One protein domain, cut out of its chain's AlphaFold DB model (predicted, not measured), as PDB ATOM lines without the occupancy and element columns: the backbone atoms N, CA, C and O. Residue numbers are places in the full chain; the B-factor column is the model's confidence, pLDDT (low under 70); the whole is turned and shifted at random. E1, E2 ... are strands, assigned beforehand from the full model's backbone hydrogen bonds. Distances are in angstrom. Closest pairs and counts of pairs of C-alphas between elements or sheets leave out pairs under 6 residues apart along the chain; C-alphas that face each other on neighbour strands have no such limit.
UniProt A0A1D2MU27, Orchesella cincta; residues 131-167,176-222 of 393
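This is residues 131 to 167 and 176 to 222 of the 393 residues of a protein of Orchesella cincta (UniProt A0A1D2MU27). With little regular structure, three antiparallel hairpins, E1-E2, E3-E4 and E5-E6, are strung along a body of loops, E3-E4 in the middle. Of 84 printed residues, 22 lie in six strands, E1 to E6 in chain order, with no named helix; the class is all strand. Compact, with a radius of gyration of the C-alphas of 12.8 A, it spans 40 by 24 by 19 A.

Find C-alpha 135 at (-3.022, 9.995, -46.266); E1 runs to residue 138. E2 is residues 143 to 146, E3 184 to 186, E4 192 to 194 and E5 211 to 214. E6, residues 217 to 220, 10.0 A, ends at (18.452, 27.710, -43.147).

E1 and E2 have N 136 and O 145 within hydrogen-bond range, 3.0 A; E3 and E4, N 185 and O 193, 2.8 A; E5 and E6, N 212 and O 219, 2.8 A. E1 and E5 are apart.

Across cut-out residues 168 to 175, C-alphas 167 and 176 are 8.7 A apart. The E4 to E5 link is long. Residue 167 alone has pLDDT under 70.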
ATOM      1  N   ASP A 131      -4.061   4.822 -45.674       94.38
ATOM      2  CA  ASP A 131      -3.446   4.620 -46.981       94.38
ATOM      3  C   ASP A 131      -2.229   5.546 -47.096       94.38
ATOM      4  O   ASP A 131      -2.368   6.768 -47.222       94.38
ATOM      5  N   GLU A 132      -1.028   4.971 -47.027       92.94
ATOM      6  CA  GLU A 132       0.224   5.722 -47.005       92.94
ATOM      7  C   GLU A 132       0.435   6.550 -48.279       92.94
ATOM      8  O   GLU A 132       1.117   7.582 -48.223       92.94
ATOM      9  N   ALA A 133      -0.168   6.142 -49.404       92.94
ATOM     10  CA  ALA A 133      -0.046   6.835 -50.682       92.94
ATOM     11  C   ALA A 133      -0.768   8.190 -50.683       92.94
ATOM     12  O   ALA A 133      -0.284   9.150 -51.293       92.94
ATOM     13  N   HIS A 134      -1.901   8.286 -49.984       94.38
ATOM     14  CA  HIS A 134      -2.799   9.444 -50.060       94.38
ATOM     15  C   HIS A 134      -3.030  10.148 -48.719       94.38
ATOM     16  O   HIS A 134      -3.435  11.313 -48.682       94.38
ATOM     17  N   SER A 135      -2.712   9.498 -47.604       95.69
ATOM     18  CA  SER A 135      -3.022   9.995 -46.266       95.69
ATOM     19  C   SER A 135      -1.936   9.662 -45.241       95.69
ATOM     20  O   SER A 135      -0.967   8.945 -45.509       95.69
ATOM     21  N   LEU A 136      -2.054  10.274 -44.066       95.44
ATOM     22  CA  LEU A 136      -1.202  10.011 -42.909       95.44
ATOM     23  C   LEU A 136      -2.000  10.126 -41.620       95.44
ATOM     24  O   LEU A 136      -2.962  10.890 -41.554       95.44
ATOM     25  N   TYR A 137      -1.577   9.386 -40.601       96.12
ATOM     26  CA  TYR A 137      -2.233   9.417 -39.302       96.12
ATOM     27  C   TYR A 137      -1.803  10.662 -38.527       96.12
ATOM     28  O   TYR A 137      -0.612  10.875 -38.290       96.12
ATOM     29  N   ASP A 138      -2.770  11.495 -38.162       94.69
ATOM     30  CA  ASP A 138      -2.571  12.665 -37.315       94.69
ATOM     31  C   ASP A 138      -2.866  12.259 -35.863       94.69
ATOM     32  O   ASP A 138      -4.019  12.029 -35.498       94.69
ATOM     33  N   GLU A 139      -1.821  12.130 -35.039       93.25
ATOM     34  CA  GLU A 139      -1.948  11.699 -33.636       93.25
ATOM     35  C   GLU A 139      -2.752  12.686 -32.778       93.25
ATOM     36  O   GLU A 139      -3.419  12.266 -31.835       93.25
ATOM     37  N   ASP A 140      -2.733  13.983 -33.107       90.94
ATOM     38  CA  ASP A 140      -3.469  14.996 -32.346       90.94
ATOM     39  C   ASP A 140      -4.974  14.924 -32.649       90.94
ATOM     40  O   ASP A 140      -5.808  15.168 -31.773       90.94
ATOM     41  N   ARG A 141      -5.338  14.570 -33.891       92.50
ATOM     42  CA  ARG A 141      -6.739  14.411 -34.329       92.50
ATOM     43  C   ARG A 141      -7.267  12.984 -34.209       92.50
ATOM     44  O   ARG A 141      -8.482  12.786 -34.262       92.50
ATOM     45  N   MET A 142      -6.377  12.011 -34.022       94.75
ATOM     46  CA  MET A 142      -6.674  10.577 -33.982       94.75
ATOM     47  C   MET A 142      -7.430  10.091 -35.234       94.75
ATOM     48  O   MET A 142      -8.403   9.342 -35.133       94.75
ATOM     49  N   GLU A 143      -7.013  10.552 -36.418       95.62
ATOM     50  CA  GLU A 143      -7.634  10.220 -37.709       95.62
ATOM     51  C   GLU A 143      -6.626  10.277 -38.868       95.62
ATOM     52  O   GLU A 143      -5.562  10.893 -38.747       95.62
ATOM     53  N   CYS A 144      -6.966   9.674 -40.009       96.56
ATOM     54  CA  CYS A 144      -6.198   9.858 -41.238       96.56
ATOM     55  C   CYS A 144      -6.559  11.180 -41.915       96.56
ATOM     56  O   CYS A 144      -7.725  11.467 -42.196       96.56
ATOM     57  N   VAL A 145      -5.535  11.971 -42.223       95.81
ATOM     58  CA  VAL A 145      -5.659  13.247 -42.929       95.81
ATOM     59  C   VAL A 145      -5.021  13.154 -44.313       95.81
ATOM     60  O   VAL A 145      -3.964  12.543 -44.491       95.81
ATOM     61  N   ALA A 146      -5.657  13.768 -45.309       96.06
ATOM     62  CA  ALA A 146      -5.206  13.713 -46.697       96.06
ATOM     63  C   ALA A 146      -3.931  14.548 -46.917       96.06
ATOM     64  O   ALA A 146      -3.866  15.721 -46.526       96.06
ATOM     65  N   ARG A 147      -2.925  13.949 -47.570       96.94
ATOM     66  CA  ARG A 147      -1.663  14.605 -47.963       96.94
ATOM     67  C   ARG A 147      -1.916  15.716 -48.981       96.94
ATOM     68  O   ARG A 147      -2.897  15.693 -49.720       96.94
ATOM     69  N   GLU A 148      -0.986  16.661 -49.082       95.62
ATOM     70  CA  GLU A 148      -0.991  17.647 -50.167       95.62
ATOM     71  C   GLU A 148      -1.007  16.951 -51.540       95.62
ATOM     72  O   GLU A 148      -0.303  15.962 -51.771       95.62
ATOM     73  N   GLY A 149      -1.862  17.450 -52.432       94.75
ATOM     74  CA  GLY A 149      -2.116  16.887 -53.754       94.75
ATOM     75  C   GLY A 149      -3.052  15.675 -53.764       94.75
ATOM     76  O   GLY A 149      -3.433  15.238 -54.847       94.75
ATOM     77  N   SER A 150      -3.447  15.146 -52.602       95.12
ATOM     78  CA  SER A 150      -4.427  14.056 -52.509       95.12
ATOM     79  C   SER A 150      -5.850  14.604 -52.473       95.12
ATOM     80  O   SER A 150      -6.079  15.755 -52.089       95.12
ATOM     81  N   SER A 151      -6.815  13.783 -52.895       91.50
ATOM     82  CA  SER A 151      -8.233  14.136 -52.823       91.50
ATOM     83  C   SER A 151      -8.630  14.417 -51.376       91.50
ATOM     84  O   SER A 151      -8.350  13.613 -50.497       91.50
ATOM     85  N   CYS A 152      -9.316  15.532 -51.138       90.38
ATOM     86  CA  CYS A 152     -10.042  15.767 -49.888       90.38
ATOM     87  C   CYS A 152     -11.526  15.386 -49.984       90.38
ATOM     88  O   CYS A 152     -12.255  15.531 -49.006       90.38
ATOM     89  N   VAL A 153     -11.995  14.877 -51.133       82.00
ATOM     90  CA  VAL A 153     -13.304  14.213 -51.216       82.00
ATOM     91  C   VAL A 153     -13.153  12.836 -50.586       82.00
ATOM     92  O   VAL A 153     -12.412  12.012 -51.114       82.00
ATOM     93  N   GLY A 154     -13.833  12.606 -49.465       75.06
ATOM     94  CA  GLY A 154     -13.752  11.343 -48.732       75.06
ATOM     95  C   GLY A 154     -12.784  11.347 -47.554       75.06
ATOM     96  O   GLY A 154     -12.725  10.338 -46.880       75.06
ATOM     97  N   TYR A 155     -12.105  12.460 -47.259       73.06
ATOM     98  CA  TYR A 155     -11.409  12.683 -45.986       73.06
ATOM     99  C   TYR A 155     -12.017  13.903 -45.291       73.06
ATOM    100  O   TYR A 155     -12.408  14.870 -45.951       73.06
ATOM    101  N   ALA A 156     -12.087  13.906 -43.958       75.62
ATOM    102  CA  ALA A 156     -12.641  15.050 -43.230       75.62
ATOM    103  C   ALA A 156     -11.721  16.263 -43.357       75.62
ATOM    104  O   ALA A 156     -12.204  17.395 -43.482       75.62
ATOM    105  N   ASN A 157     -10.406  16.013 -43.335       91.50
ATOM    106  CA  ASN A 157      -9.384  17.029 -43.159       91.50
ATOM    107  C   ASN A 157      -8.121  16.750 -43.988       91.50
ATOM    108  O   ASN A 157      -7.706  15.609 -44.186       91.50
ATOM    109  N   CYS A 158      -7.480  17.831 -44.426       95.75
ATOM    110  CA  CYS A 158      -6.127  17.794 -44.968       95.75
ATOM    111  C   CYS A 158      -5.088  17.808 -43.835       95.75
ATOM    112  O   CYS A 158      -5.398  18.181 -42.692       95.75
ATOM    113  N   VAL A 159      -3.843  17.465 -44.176       95.69
ATOM    114  CA  VAL A 159      -2.674  17.650 -43.301       95.69
ATOM    115  C   VAL A 159      -2.624  19.057 -42.689       95.69
ATOM    116  O   VAL A 159      -3.133  20.011 -43.290       95.69
ATOM    117  N   PRO A 160      -2.010  19.235 -41.504       94.69
ATOM    118  CA  PRO A 160      -1.845  20.556 -40.905       94.69
ATOM    119  C   PRO A 160      -1.283  21.585 -41.897       94.69
ATOM    120  O   PRO A 160      -0.364  21.297 -42.662       94.69
ATOM    121  N   ASN A 161      -1.851  22.795 -41.875       95.12
ATOM    122  CA  ASN A 161      -1.528  23.907 -42.781       95.12
ATOM    123  C   ASN A 161      -1.847  23.665 -44.271       95.12
ATOM    124  O   ASN A 161      -1.414  24.440 -45.125       95.12
ATOM    125  N   ALA A 162      -2.628  22.635 -44.601       95.75
ATOM    126  CA  ALA A 162      -3.285  22.496 -45.894       95.75
ATOM    127  C   ALA A 162      -4.771  22.859 -45.798       95.75
ATOM    128  O   ALA A 162      -5.398  22.775 -44.740       95.75
ATOM    129  N   ALA A 163      -5.345  23.267 -46.923       94.38
ATOM    130  CA  ALA A 163      -6.764  23.516 -47.077       94.38
ATOM    131  C   ALA A 163      -7.321  22.684 -48.233       94.38
ATOM    132  O   ALA A 163      -6.621  22.374 -49.193       94.38
ATOM    133  N   CYS A 164      -8.607  22.360 -48.138       92.75
ATOM    134  CA  CYS A 164      -9.387  21.795 -49.228       92.75
ATOM    135  C   CYS A 164     -10.159  22.952 -49.888       92.75
ATOM    136  O   CYS A 164     -11.210  23.348 -49.368       92.75
ATOM    137  N   PRO A 165      -9.630  23.588 -50.950       84.69
ATOM    138  CA  PRO A 165     -10.366  24.623 -51.660       84.69
ATOM    139  C   PRO A 165     -11.651  23.990 -52.219       84.69
ATOM    140  O   PRO A 165     -11.587  22.943 -52.851       84.69
ATOM    141  N   PHE A 166     -12.802  24.629 -51.979       72.06
ATOM    142  CA  PHE A 166     -14.166  24.213 -52.365       72.06
ATOM    143  C   PHE A 166     -14.894  23.213 -51.438       72.06
ATOM    144  O   PHE A 166     -15.077  22.045 -51.756       72.06
ATOM    145  N   ARG A 167     -15.515  23.736 -50.370       59.06
ATOM    146  CA  ARG A 167     -16.788  23.201 -49.830       59.06
ATOM    147  C   ARG A 167     -17.993  24.022 -50.323       59.06
ATOM    148  O   ARG A 167     -18.935  24.262 -49.574       59.06
ATOM    149  N   THR A 176     -11.240  18.386 -55.733       88.00
ATOM    150  CA  THR A 176     -10.796  19.130 -54.558       88.00
ATOM    151  C   THR A 176      -9.595  18.384 -53.996       88.00
ATOM    152  O   THR A 176      -9.738  17.328 -53.378       88.00
ATOM    153  N   LEU A 177      -8.402  18.884 -54.304       93.50
ATOM    154  CA  LEU A 177      -7.143  18.371 -53.779       93.50
ATOM    155  C   LEU A 177      -6.722  19.222 -52.586       93.50
ATOM    156  O   LEU A 177      -6.916  20.438 -52.599       93.50
ATOM    157  N   CYS A 178      -6.115  18.606 -51.579       95.81
ATOM    158  CA  CYS A 178      -5.487  19.349 -50.494       95.81
ATOM    159  C   CYS A 178      -4.332  20.194 -51.036       95.81
ATOM    160  O   CYS A 178      -3.410  19.660 -51.647       95.81
ATOM    161  N   THR A 179      -4.346  21.498 -50.773       95.06
ATOM    162  CA  THR A 179      -3.270  22.419 -51.153       95.06
ATOM    163  C   THR A 179      -2.713  23.121 -49.925       95.06
ATOM    164  O   THR A 179      -3.449  23.427 -48.983       95.06
ATOM    165  N   CYS A 180      -1.404  23.377 -49.901       96.56
ATOM    166  CA  CYS A 180      -0.809  24.128 -48.800       96.56
ATOM    167  C   CYS A 180      -1.380  25.547 -48.725       96.56
ATOM    168  O   CYS A 180      -1.567  26.220 -49.740       96.56
ATOM    169  N   GLN A 181      -1.641  26.003 -47.502       95.50
ATOM    170  CA  GLN A 181      -2.023  27.383 -47.238       95.50
ATOM    171  C   GLN A 181      -0.858  28.335 -47.550       95.50
ATOM    172  O   GLN A 181       0.303  27.933 -47.639       95.50
ATOM    173  N   GLN A 182      -1.164  29.626 -47.693       94.81
ATOM    174  CA  GLN A 182      -0.147  30.658 -47.894       94.81
ATOM    175  C   GLN A 182       0.892  30.636 -46.757       94.81
ATOM    176  O   GLN A 182       0.524  30.569 -45.586       94.81
ATOM    177  N   GLY A 183       2.181  30.694 -47.113       94.62
ATOM    178  CA  GLY A 183       3.297  30.569 -46.162       94.62
ATOM    179  C   GLY A 183       3.766  29.125 -45.926       94.62
ATOM    180  O   GLY A 183       4.676  28.882 -45.133       94.62
ATOM    181  N   PHE A 184       3.186  28.148 -46.624       95.69
ATOM    182  CA  PHE A 184       3.573  26.745 -46.514       95.69
ATOM    183  C   PHE A 184       3.888  26.150 -47.888       95.69
ATOM    184  O   PHE A 184       3.317  26.543 -48.903       95.69
ATOM    185  N   SER A 185       4.805  25.187 -47.915       94.38
ATOM    186  CA  SER A 185       5.207  24.447 -49.111       94.38
ATOM    187  C   SER A 185       5.133  22.943 -48.883       94.38
ATOM    188  O   SER A 185       5.382  22.463 -47.773       94.38
ATOM    189  N   ARG A 186       4.852  22.210 -49.960       94.38
ATOM    190  CA  ARG A 186       4.789  20.749 -49.976       94.38
ATOM    191  C   ARG A 186       6.160  20.123 -49.679       94.38
ATOM    192  O   ARG A 186       7.146  20.452 -50.336       94.38
ATOM    193  N   SER A 187       6.216  19.177 -48.743       92.00
ATOM    194  CA  SER A 187       7.373  18.303 -48.515       92.00
ATOM    195  C   SER A 187       7.361  17.079 -49.448       92.00
ATOM    196  O   SER A 187       6.320  16.753 -50.025       92.00
ATOM    197  N   PRO A 188       8.479  16.343 -49.597       88.50
ATOM    198  CA  PRO A 188       8.492  15.074 -50.334       88.50
ATOM    199  C   PRO A 188       7.476  14.047 -49.809       88.50
ATOM    200  O   PRO A 188       6.937  13.259 -50.578       88.50
ATOM    201  N   GLU A 189       7.178  14.097 -48.514       90.19
ATOM    202  CA  GLU A 189       6.177  13.273 -47.837       90.19
ATOM    203  C   GLU A 189       4.746  13.825 -48.004       90.19
ATOM    204  O   GLU A 189       3.806  13.273 -47.450       90.19
ATOM    205  N   GLY A 190       4.533  14.920 -48.739       93.38
ATOM    206  CA  GLY A 190       3.202  15.510 -48.924       93.38
ATOM    207  C   GLY A 190       2.667  16.254 -47.694       93.38
ATOM    208  O   GLY A 190       1.455  16.412 -47.559       93.38
ATOM    209  N   LEU A 191       3.547  16.708 -46.795       94.62
ATOM    210  CA  LEU A 191       3.198  17.610 -45.690       94.62
ATOM    211  C   LEU A 191       3.264  19.071 -46.141       94.62
ATOM    212  O   LEU A 191       4.034  19.404 -47.037       94.62
ATOM    213  N   CYS A 192       2.530  19.958 -45.472       95.81
ATOM    214  CA  CYS A 192       2.651  21.402 -45.670       95.81
ATOM    215  C   CYS A 192       3.516  22.021 -44.571       95.81
ATOM    216  O   CYS A 192       3.075  22.219 -43.438       95.81
ATOM    217  N   LEU A 193       4.770  22.302 -44.916       95.00
ATOM    218  CA  LEU A 193       5.789  22.816 -44.003       95.00
ATOM    219  C   LEU A 193       6.000  24.313 -44.224       95.00
ATOM    220  O   LEU A 193       5.908  24.791 -45.353       95.00
ATOM    221  N   ALA A 194       6.286  25.052 -43.155       95.94
ATOM    222  CA  ALA A 194       6.510  26.491 -43.214       95.94
ATOM    223  C   ALA A 194       7.742  26.818 -44.082       95.94
ATOM    224  O   ALA A 194       8.793  26.170 -43.963       95.94
ATOM    225  N   ILE A 195       7.593  27.811 -44.964       95.81
ATOM    226  CA  ILE A 195       8.667  28.288 -45.852       95.81
ATOM    227  C   ILE A 195       9.631  29.226 -45.113       95.81
ATOM    228  O   ILE A 195       9.405  29.602 -43.963       95.81
ATOM    229  N   PHE A 196      10.725  29.615 -45.765       96.94
ATOM    230  CA  PHE A 196      11.722  30.509 -45.177       96.94
ATOM    231  C   PHE A 196      11.111  31.836 -44.700       96.94
ATOM    232  O   PHE A 196      10.347  32.481 -45.415       96.94
ATOM    233  N   GLY A 197      11.477  32.256 -43.490       96.62
ATOM    234  CA  GLY A 197      11.004  33.478 -42.841       96.62
ATOM    235  C   GLY A 197       9.639  33.364 -42.155       96.62
ATOM    236  O   GLY A 197       9.319  34.223 -41.323       96.62
ATOM    237  N   GLU A 198       8.862  32.315 -42.437       97.12
ATOM    238  CA  GLU A 198       7.543  32.114 -41.834       97.12
ATOM    239  C   GLU A 198       7.613  31.693 -40.372       97.12
ATOM    240  O   GLU A 198       8.612  31.149 -39.895       97.12
ATOM    241  N   MET A 199       6.524  31.972 -39.656       95.62
ATOM    242  CA  MET A 199       6.403  31.664 -38.235       95.62
ATOM    243  C   MET A 199       6.352  30.153 -38.014       95.62
ATOM    244  O   MET A 199       5.505  29.461 -38.579       95.62
ATOM    245  N   CYS A 200       7.196  29.659 -37.117       95.81
ATOM    246  CA  CYS A 200       7.301  28.241 -36.803       95.81
ATOM    247  C   CYS A 200       7.185  27.965 -35.305       95.81
ATOM    248  O   CYS A 200       7.431  28.827 -34.458       95.81
ATOM    249  N   ASN A 201       6.805  26.731 -34.984       91.88
ATOM    250  CA  ASN A 201       6.818  26.185 -33.633       91.88
ATOM    251  C   ASN A 201       7.239  24.702 -33.694       91.88
ATOM    252  O   ASN A 201       7.341  24.112 -34.769       91.88
ATOM    253  N   THR A 202       7.520  24.084 -32.547       79.56
ATOM    254  CA  THR A 202       8.000  22.691 -32.505       79.56
ATOM    255  C   THR A 202       6.911  21.642 -32.755       79.56
ATOM    256  O   THR A 202       7.251  20.474 -32.929       79.56
ATOM    257  N   LYS A 203       5.628  22.025 -32.778       77.44
ATOM    258  CA  LYS A 203       4.494  21.090 -32.836       77.44
ATOM    259  C   LYS A 203       3.776  21.117 -34.187       77.44
ATOM    260  O   LYS A 203       3.878  20.150 -34.937       77.44
ATOM    261  N   ASP A 204       3.175  22.251 -34.535       76.50
ATOM    262  CA  ASP A 204       2.187  22.395 -35.617       76.50
ATOM    263  C   ASP A 204       2.756  23.056 -36.881       76.50
ATOM    264  O   ASP A 204       2.260  22.857 -37.991       76.50
ATOM    265  N   LYS A 205       3.795  23.885 -36.727       84.81
ATOM    266  CA  LYS A 205       4.385  24.697 -37.802       84.81
ATOM    267  C   LYS A 205       5.855  24.366 -37.965       84.81
ATOM    268  O   LYS A 205       6.737  25.156 -37.629       84.81
ATOM    269  N   ARG A 206       6.104  23.155 -38.454       92.44
ATOM    270  CA  ARG A 206       7.453  22.673 -38.744       92.44
ATOM    271  C   ARG A 206       7.976  23.340 -40.011       92.44
ATOM    272  O   ARG A 206       7.234  23.517 -40.973       92.44
ATOM    273  N   CYS A 207       9.254  23.698 -40.002       95.12
ATOM    274  CA  CYS A 207       9.929  24.223 -41.181       95.12
ATOM    275  C   CYS A 207      10.174  23.121 -42.213       95.12
ATOM    276  O   CYS A 207      10.226  21.940 -41.865       95.12
ATOM    277  N   GLY A 208      10.344  23.517 -43.476       90.62
ATOM    278  CA  GLY A 208      10.781  22.609 -44.540       90.62
ATOM    279  C   GLY A 208      12.079  21.863 -44.204       90.62
ATOM    280  O   GLY A 208      12.843  22.274 -43.333       90.62
ATOM    281  N   HIS A 209      12.346  20.771 -44.926       86.31
ATOM    282  CA  HIS A 209      13.423  19.822 -44.616       86.31
ATOM    283  C   HIS A 209      14.813  20.474 -44.434       86.31
ATOM    284  O   HIS A 209      15.575  20.090 -43.540       86.31
ATOM    285  N   ASP A 210      15.140  21.467 -45.259       89.06
ATOM    286  CA  ASP A 210      16.458  22.116 -45.271       89.06
ATOM    287  C   ASP A 210      16.556  23.299 -44.284       89.06
ATOM    288  O   ASP A 210      17.551  24.029 -44.254       89.06
ATOM    289  N   MET A 211      15.517  23.502 -43.471       93.69
ATOM    290  CA  MET A 211      15.355  24.640 -42.574       93.69
ATOM    291  C   MET A 211      15.175  24.189 -41.122       93.69
ATOM    292  O   MET A 211      14.792  23.059 -40.824       93.69
ATOM    293  N   MET A 212      15.451  25.097 -40.191       94.56
ATOM    294  CA  MET A 212      15.185  24.918 -38.769       94.56
ATOM    295  C   MET A 212      14.406  26.108 -38.216       94.56
ATOM    296  O   MET A 212      14.520  27.228 -38.712       94.56
ATOM    297  N   CYS A 213      13.630  25.864 -37.162       96.44
ATOM    298  CA  CYS A 213      12.924  26.927 -36.465       96.44
ATOM    299  C   CYS A 213      13.879  27.645 -35.507       96.44
ATOM    300  O   CYS A 213      14.243  27.092 -34.468       96.44
ATOM    301  N   LYS A 214      14.281  28.873 -35.841       96.00
ATOM    302  CA  LYS A 214      15.167  29.710 -35.027       96.00
ATOM    303  C   LYS A 214      14.455  31.013 -34.691       96.00
ATOM    304  O   LYS A 214      13.916  31.681 -35.564       96.00
ATOM    305  N   ASN A 215      14.393  31.353 -33.404       95.38
ATOM    306  CA  ASN A 215      13.688  32.547 -32.914       95.38
ATOM    307  C   ASN A 215      12.228  32.656 -33.409       95.38
ATOM    308  O   ASN A 215      11.732  33.747 -33.684       95.38
ATOM    309  N   GLY A 216      11.544  31.513 -33.545       95.75
ATOM    310  CA  GLY A 216      10.159  31.448 -34.018       95.75
ATOM    311  C   GLY A 216       9.981  31.657 -35.523       95.75
ATOM    312  O   GLY A 216       8.841  31.790 -35.961       95.75
ATOM    313  N   ARG A 217      11.062  31.674 -36.318       97.50
ATOM    314  CA  ARG A 217      11.013  31.743 -37.784       97.50
ATOM    315  C   ARG A 217      11.823  30.638 -38.450       97.50
ATOM    316  O   ARG A 217      12.809  30.155 -37.894       97.50
ATOM    317  N   CYS A 218      11.403  30.228 -39.640       97.62
ATOM    318  CA  CYS A 218      12.153  29.255 -40.423       97.62
ATOM    319  C   CYS A 218      13.382  29.895 -41.066       97.62
ATOM    320  O   CYS A 218      13.265  30.804 -41.883       97.62
ATOM    321  N   GLU A 219      14.562  29.391 -40.718       97.31
ATOM    322  CA  GLU A 219      15.849  29.805 -41.278       97.31
ATOM    323  C   GLU A 219      16.601  28.588 -41.828       97.31
ATOM    324  O   GLU A 219      16.292  27.445 -41.480       97.31
ATOM    325  N   CYS A 220      17.607  28.806 -42.677       96.25
ATOM    326  CA  CYS A 220      18.452  27.710 -43.147       96.25
ATOM    327  C   CYS A 220      19.179  27.033 -41.988       96.25
ATOM    328  O   CYS A 220      19.647  27.693 -41.057       96.25
ATOM    329  N   LYS A 221      19.295  25.702 -42.066       93.75
ATOM    330  CA  LYS A 221      19.874  24.890 -40.992       93.75
ATOM    331  C   LYS A 221      21.285  25.356 -40.606       93.75
ATOM    332  O   LYS A 221      21.643  25.350 -39.431       93.75
ATOM    333  N   PHE A 222      22.073  25.798 -41.582       93.50
ATOM    334  CA  PHE A 222      23.425  26.300 -41.359       93.50
ATOM    335  C   PHE A 222      23.571  27.718 -41.917       93.50
ATOM    336  O   PHE A 222      24.213  27.908 -42.940       93.50
TER     337      PHE A 222